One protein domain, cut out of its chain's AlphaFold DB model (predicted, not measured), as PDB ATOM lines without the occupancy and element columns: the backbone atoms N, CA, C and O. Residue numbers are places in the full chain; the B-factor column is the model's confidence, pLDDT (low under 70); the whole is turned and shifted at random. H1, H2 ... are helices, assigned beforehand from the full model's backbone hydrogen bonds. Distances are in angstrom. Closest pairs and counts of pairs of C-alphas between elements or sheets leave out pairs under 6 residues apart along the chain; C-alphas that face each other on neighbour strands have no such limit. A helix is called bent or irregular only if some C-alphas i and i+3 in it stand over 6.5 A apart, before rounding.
ATOM      1  N   VAL A  17      59.113 -12.769  -3.519       77.81
ATOM      2  CA  VAL A  17      58.930 -11.482  -2.818       77.81
ATOM      3  C   VAL A  17      57.459 -11.002  -2.878       77.81
ATOM      4  O   VAL A  17      57.003 -10.260  -2.011       77.81
ATOM      5  N   GLY A  18      56.680 -11.475  -3.858       78.31
ATOM      6  CA  GLY A  18      55.304 -11.044  -4.135       78.31
ATOM      7  C   GLY A  18      54.332 -11.124  -2.946       78.31
ATOM      8  O   GLY A  18      53.812 -10.084  -2.548       78.31
ATOM      9  N   PRO A  19      54.089 -12.301  -2.335       81.31
ATOM     10  CA  PRO A  19      53.146 -12.432  -1.219       81.31
ATOM     11  C   PRO A  19      53.517 -11.648   0.047       81.31
ATOM     12  O   PRO A  19      52.642 -11.382   0.864       81.31
ATOM     13  N   ILE A  20      54.792 -11.280   0.218       83.56
ATOM     14  CA  ILE A  20      55.260 -10.501   1.373       83.56
ATOM     15  C   ILE A  20      55.131  -9.003   1.086       83.56
ATOM     16  O   ILE A  20      54.499  -8.273   1.844       83.56
ATOM     17  N   PHE A  21      55.702  -8.533  -0.022       81.56
ATOM     18  CA  PHE A  21      55.745  -7.104  -0.331       81.56
ATOM     19  C   PHE A  21      54.418  -6.577  -0.884       81.56
ATOM     20  O   PHE A  21      54.113  -5.406  -0.688       81.56
ATOM     21  N   GLY A  22      53.598  -7.421  -1.514       82.38
ATOM     22  CA  GLY A  22      52.286  -7.041  -2.041       82.38
ATOM     23  C   GLY A  22      51.358  -6.451  -0.970       82.38
ATOM     24  O   GLY A  22      50.940  -5.304  -1.117       82.38
ATOM     25  N   PRO A  23      51.079  -7.169   0.139       85.00
ATOM     26  CA  PRO A  23      50.250  -6.646   1.225       85.00
ATOM     27  C   PRO A  23      50.869  -5.448   1.953       85.00
ATOM     28  O   PRO A  23      50.142  -4.539   2.338       85.00
ATOM     29  N   ILE A  24      52.197  -5.419   2.122       85.06
ATOM     30  CA  ILE A  24      52.900  -4.309   2.791       85.06
ATOM     31  C   ILE A  24      52.761  -3.022   1.973       85.06
ATOM     32  O   ILE A  24      52.382  -1.984   2.511       85.06
ATOM     33  N   MET A  25      52.996  -3.097   0.661       80.44
ATOM     34  CA  MET A  25      52.807  -1.962  -0.242       80.44
ATOM     35  C   MET A  25      51.323  -1.584  -0.331       80.44
ATOM     36  O   MET A  25      50.985  -0.407  -0.267       80.44
ATOM     37  N   GLY A  26      50.418  -2.562  -0.383       83.62
ATOM     38  CA  GLY A  26      48.976  -2.314  -0.336       83.62
ATOM     39  C   GLY A  26      48.527  -1.577   0.933       83.62
ATOM     40  O   GLY A  26      47.679  -0.693   0.854       83.62
ATOM     41  N   ALA A  27      49.120  -1.883   2.090       85.12
ATOM     42  CA  ALA A  27      48.856  -1.175   3.341       85.12
ATOM     43  C   ALA A  27      49.428   0.254   3.340       85.12
ATOM     44  O   ALA A  27      48.777   1.164   3.848       85.12
ATOM     45  N   LEU A  28      50.607   0.463   2.739       84.88
ATOM     46  CA  LEU A  28      51.264   1.773   2.655       84.88
ATOM     47  C   LEU A  28      50.512   2.760   1.741       84.88
ATOM     48  O   LEU A  28      50.376   3.932   2.078       84.88
ATOM     49  N   TYR A  29      50.009   2.292   0.593       83.88
ATOM     50  CA  TYR A  29      49.328   3.128  -0.413       83.88
ATOM     51  C   TYR A  29      47.799   3.195  -0.244       83.88
ATOM     52  O   TYR A  29      47.103   3.805  -1.059       83.88
ATOM     53  N   GLY A  30      47.262   2.595   0.823       86.00
ATOM     54  CA  GLY A  30      45.845   2.661   1.180       86.00
ATOM     55  C   GLY A  30      44.929   1.672   0.433       86.00
ATOM     56  O   GLY A  30      45.366   0.880  -0.406       86.00
ATOM     57  N   PRO A  31      43.612   1.695   0.720       84.69
ATOM     58  CA  PRO A  31      42.665   0.657   0.287       84.69
ATOM     59  C   PRO A  31      42.481   0.558  -1.235       84.69
ATOM     60  O   PRO A  31      42.167  -0.517  -1.746       84.69
ATOM     61  N   ALA A  32      42.720   1.646  -1.974       86.38
ATOM     62  CA  ALA A  32      42.670   1.642  -3.434       86.38
ATOM     63  C   ALA A  32      43.748   0.728  -4.051       86.38
ATOM     64  O   ALA A  32      43.470   0.012  -5.013       86.38
ATOM     65  N   ALA A  33      44.949   0.689  -3.462       84.75
ATOM     66  CA  ALA A  33      46.036  -0.173  -3.922       84.75
ATOM     67  C   ALA A  33      45.730  -1.660  -3.676       84.75
ATOM     68  O   ALA A  33      45.990  -2.492  -4.541       84.75
ATOM     69  N   MET A  34      45.108  -1.997  -2.542       82.00
ATOM     70  CA  MET A  34      44.695  -3.374  -2.235       82.00
ATOM     71  C   MET A  34      43.637  -3.900  -3.213       82.00
ATOM     72  O   MET A  34      43.753  -5.025  -3.697       82.00
ATOM     73  N   LEU A  35      42.639  -3.080  -3.559       88.06
ATOM     74  CA  LEU A  35      41.636  -3.430  -4.572       88.06
ATOM     75  C   LEU A  35      42.273  -3.636  -5.950       88.06
ATOM     76  O   LEU A  35      41.970  -4.614  -6.634       88.06
ATOM     77  N   TRP A  36      43.190  -2.746  -6.330       87.06
ATOM     78  CA  TRP A  36      43.890  -2.840  -7.606       87.06
ATOM     79  C   TRP A  36      44.775  -4.082  -7.705       87.06
ATOM     80  O   TRP A  36      44.774  -4.733  -8.745       87.06
ATOM     81  N   ILE A  37      45.490  -4.459  -6.641       86.81
ATOM     82  CA  ILE A  37      46.314  -5.677  -6.627       86.81
ATOM     83  C   ILE A  37      45.441  -6.914  -6.877       86.81
ATOM     84  O   ILE A  37      45.781  -7.737  -7.722       86.81
ATOM     85  N   VAL A  38      44.289  -7.028  -6.208       87.00
ATOM     86  CA  VAL A  38      43.376  -8.171  -6.391       87.00
ATOM     87  C   VAL A  38      42.827  -8.219  -7.817       87.00
ATOM     88  O   VAL A  38      42.895  -9.258  -8.473       87.00
ATOM     89  N   ILE A  39      42.326  -7.089  -8.323       91.12
ATOM     90  CA  ILE A  39      41.774  -6.992  -9.679       91.12
ATOM     91  C   ILE A  39      42.869  -7.267 -10.723       91.12
ATOM     92  O   ILE A  39      42.667  -8.056 -11.646       91.12
ATOM     93  N   GLY A  40      44.056  -6.686 -10.552       89.44
ATOM     94  CA  GLY A  40      45.208  -6.873 -11.431       89.44
ATOM     95  C   GLY A  40      45.686  -8.325 -11.484       89.44
ATOM     96  O   GLY A  40      45.944  -8.841 -12.570       89.44
ATOM     97  N   CYS A  41      45.738  -9.030 -10.352       87.50
ATOM     98  CA  CYS A  41      46.095 -10.450 -10.324       87.50
ATOM     99  C   CYS A  41      45.085 -11.328 -11.081       87.50
ATOM    100  O   CYS A  41      45.490 -12.285 -11.744       87.50
ATOM    101  N   ILE A  42      43.791 -10.996 -11.033       90.06
ATOM    102  CA  ILE A  42      42.751 -11.731 -11.766       90.06
ATOM    103  C   ILE A  42      42.874 -11.474 -13.271       90.06
ATOM    104  O   ILE A  42      42.955 -12.416 -14.053       90.06
ATOM    105  N   PHE A  43      42.911 -10.208 -13.692       92.25
ATOM    106  CA  PHE A  43      42.850  -9.875 -15.116       92.25
ATOM    107  C   PHE A  43      44.188  -9.993 -15.841       92.25
ATOM    108  O   PHE A  43      44.206 -10.438 -16.981       92.25
ATOM    109  N   ALA A  44      45.305  -9.609 -15.222       89.38
ATOM    110  CA  ALA A  44      46.618  -9.706 -15.857       89.38
ATOM    111  C   ALA A  44      47.276 -11.063 -15.576       89.38
ATOM    112  O   ALA A  44      47.777 -11.703 -16.496       89.38
ATOM    113  N   GLY A  45      47.241 -11.523 -14.322       88.38
ATOM    114  CA  GLY A  45      47.895 -12.767 -13.902       88.38
ATOM    115  C   GLY A  45      47.194 -14.015 -14.431       88.38
ATOM    116  O   GLY A  45      47.772 -14.768 -15.213       88.38
ATOM    117  N   ALA A  46      45.927 -14.220 -14.055       88.56
ATOM    118  CA  ALA A  46      45.214 -15.449 -14.415       88.56
ATOM    119  C   ALA A  46      45.060 -15.616 -15.936       88.56
ATOM    120  O   ALA A  46      45.171 -16.723 -16.460       88.56
ATOM    121  N   VAL A  47      44.855 -14.511 -16.659       94.44
ATOM    122  CA  VAL A  47      44.753 -14.515 -18.123       94.44
ATOM    123  C   VAL A  47      46.099 -14.845 -18.776       94.44
ATOM    124  O   VAL A  47      46.140 -15.671 -19.687       94.44
ATOM    125  N   HIS A  48      47.207 -14.264 -18.304       91.00
ATOM    126  CA  HIS A  48      48.544 -14.557 -18.829       91.00
ATOM    127  C   HIS A  48      48.957 -16.023 -18.602       91.00
ATOM    128  O   HIS A  48      49.488 -16.665 -19.517       91.00
ATOM    129  N   ASP A  49      48.657 -16.577 -17.426       90.19
ATOM    130  CA  ASP A  49      48.926 -17.981 -17.099       90.19
ATOM    131  C   ASP A  49      48.044 -18.932 -17.917       90.19
ATOM    132  O   ASP A  49      48.530 -19.944 -18.433       90.19
ATOM    133  N   TYR A  50      46.768 -18.583 -18.121       91.06
ATOM    134  CA  TYR A  50      45.867 -19.340 -18.989       91.06
ATOM    135  C   TYR A  50      46.350 -19.346 -20.445       91.06
ATOM    136  O   TYR A  50      46.409 -20.409 -21.068       91.06
ATOM    137  N   PHE A  51      46.750 -18.191 -20.989       90.19
ATOM    138  CA  PHE A  51      47.277 -18.105 -22.352       90.19
ATOM    139  C   PHE A  51      48.565 -18.908 -22.519       90.19
ATOM    140  O   PHE A  51      48.672 -19.698 -23.459       90.19
ATOM    141  N   SER A  52      49.516 -18.758 -21.597       88.94
ATOM    142  CA  SER A  52      50.788 -19.485 -21.628       88.94
ATOM    143  C   SER A  52      50.577 -20.999 -21.513       88.94
ATOM    144  O   SER A  52      51.183 -21.773 -22.261       88.94
ATOM    145  N   GLY A  53      49.661 -21.432 -20.644       89.31
ATOM    146  CA  GLY A  53      49.283 -22.837 -20.494       89.31
ATOM    147  C   GLY A  53      48.610 -23.405 -21.744       89.31
ATOM    148  O   GLY A  53      49.026 -24.448 -22.252       89.31
ATOM    149  N   MET A  54      47.618 -22.702 -22.296       91.50
ATOM    150  CA  MET A  54      46.884 -23.157 -23.480       91.50
ATOM    151  C   MET A  54      47.778 -23.210 -24.728       91.50
ATOM    152  O   MET A  54      47.672 -24.141 -25.531       91.50
ATOM    153  N   LEU A  55      48.697 -22.249 -24.878       90.69
ATOM    154  CA  LEU A  55      49.714 -22.257 -25.933       90.69
ATOM    155  C   LEU A  55      50.672 -23.440 -25.793       90.69
ATOM    156  O   LEU A  55      50.991 -24.079 -26.798       90.69
ATOM    157  N   SER A  56      51.104 -23.759 -24.569       90.75
ATOM    158  CA  SER A  56      51.998 -24.890 -24.319       90.75
ATOM    159  C   SER A  56      51.318 -26.232 -24.602       90.75
ATOM    160  O   SER A  56      51.872 -27.043 -25.345       90.75
ATOM    161  N   VAL A  57      50.082 -26.443 -24.134       91.12
ATOM    162  CA  VAL A  57      49.325 -27.692 -24.361       91.12
ATOM    163  C   VAL A  57      49.084 -27.945 -25.851       91.12
ATOM    164  O   VAL A  57      49.304 -29.057 -26.330       91.12
ATOM    165  N   ARG A  58      48.719 -26.910 -26.619       90.19
ATOM    166  CA  ARG A  58      48.526 -27.018 -28.078       90.19
ATOM    167  C   ARG A  58      49.813 -27.329 -28.848       90.19
ATOM    168  O   ARG A  58      49.743 -27.826 -29.965       90.19
ATOM    169  N   ASN A  59      50.976 -27.059 -28.256       89.38
ATOM    170  CA  ASN A  59      52.293 -27.292 -28.850       89.38
ATOM    171  C   ASN A  59      53.040 -28.483 -28.234       89.38
ATOM    172  O   ASN A  59      54.261 -28.567 -28.360       89.38
ATOM    173  N   GLY A  60      52.332 -29.401 -27.566       87.50
ATOM    174  CA  GLY A  60      52.936 -30.605 -26.988       87.50
ATOM    175  C   GLY A  60      53.816 -30.339 -25.761       87.50
ATOM    176  O   GLY A  60      54.758 -31.083 -25.516       87.50
ATOM    177  N   GLY A  61      53.540 -29.271 -25.005       83.06
ATOM    178  CA  GLY A  61      54.281 -28.909 -23.793       83.06
ATOM    179  C   GLY A  61      55.557 -28.101 -24.045       83.06
ATOM    180  O   GLY A  61      56.434 -28.048 -23.185       83.06
ATOM    181  N   ALA A  62      55.697 -27.484 -25.220       86.62
ATOM    182  CA  ALA A  62      56.866 -26.675 -25.544       86.62
ATOM    183  C   ALA A  62      56.978 -25.422 -24.647       86.62
ATOM    184  O   ALA A  62      55.975 -24.855 -24.204       86.62
TER     185      ALA A  62
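This is residues 17 to 62 of the 182 residues of the protein "Carbon starvation protein A" of Vibrio maritimus (UniProt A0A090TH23). One long helix, H2, makes the length of a slender, lopsided helical hairpin, and the much shorter H1 folds back beside its first part. The rest of H2 sticks out with no partner from residue 39 to residue 52 and again from residue 54 to residue 58. The printed part has 46 residues with two named helices, H1 then H2 along the chain, and no named strand; the class is all helix. It is only just extended, close to loose, with a radius of gyration of the C-alphas of 14.6 A, and its C-alphas span 44 by 19 by 7 A, a rod in outline.

H2 holds residues 31 to 58, from C-alpha 31 at (42.665, 0.657, 0.287) to C-alpha 58 at (48.526, -27.018, -28.078), 40.1 A from first to last C-alpha. H1 holds residues 18 to 28 and begins with C-alpha 18 at (55.304, -11.044, -4.135); its first and last C-alphas are 15.1 A apart. Neither helix is bent or irregular, but only just: C-alphas 43 and 46 of H2 are 6.1 A apart, and C-alphas 20 and 23 of H1 are 6.3 A apart.

H2 touches H1 with residues 33 to 37 alone. The closest C-alphas of the two are those of Met 34 and Gly 26, 4.8 A apart. Their lines stand at a shallow tilt of 24 degrees and they run opposite ways, a helical hairpin. Their centres are 17.4 A apart. Of the O i to N i+4 pairs, 23 of 24 in H2 and 5 of 7 in H1 are within hydrogen-bond range.

The two C-alphas farthest apart are those of Gly 30 and Gly 60, at 44.2 A. The link from H1 to H2, two residues, is tight. Residues 27 to 32 stand free. The printed part has no cut; its mean pLDDT is 86.9, and no printed residue is under 70.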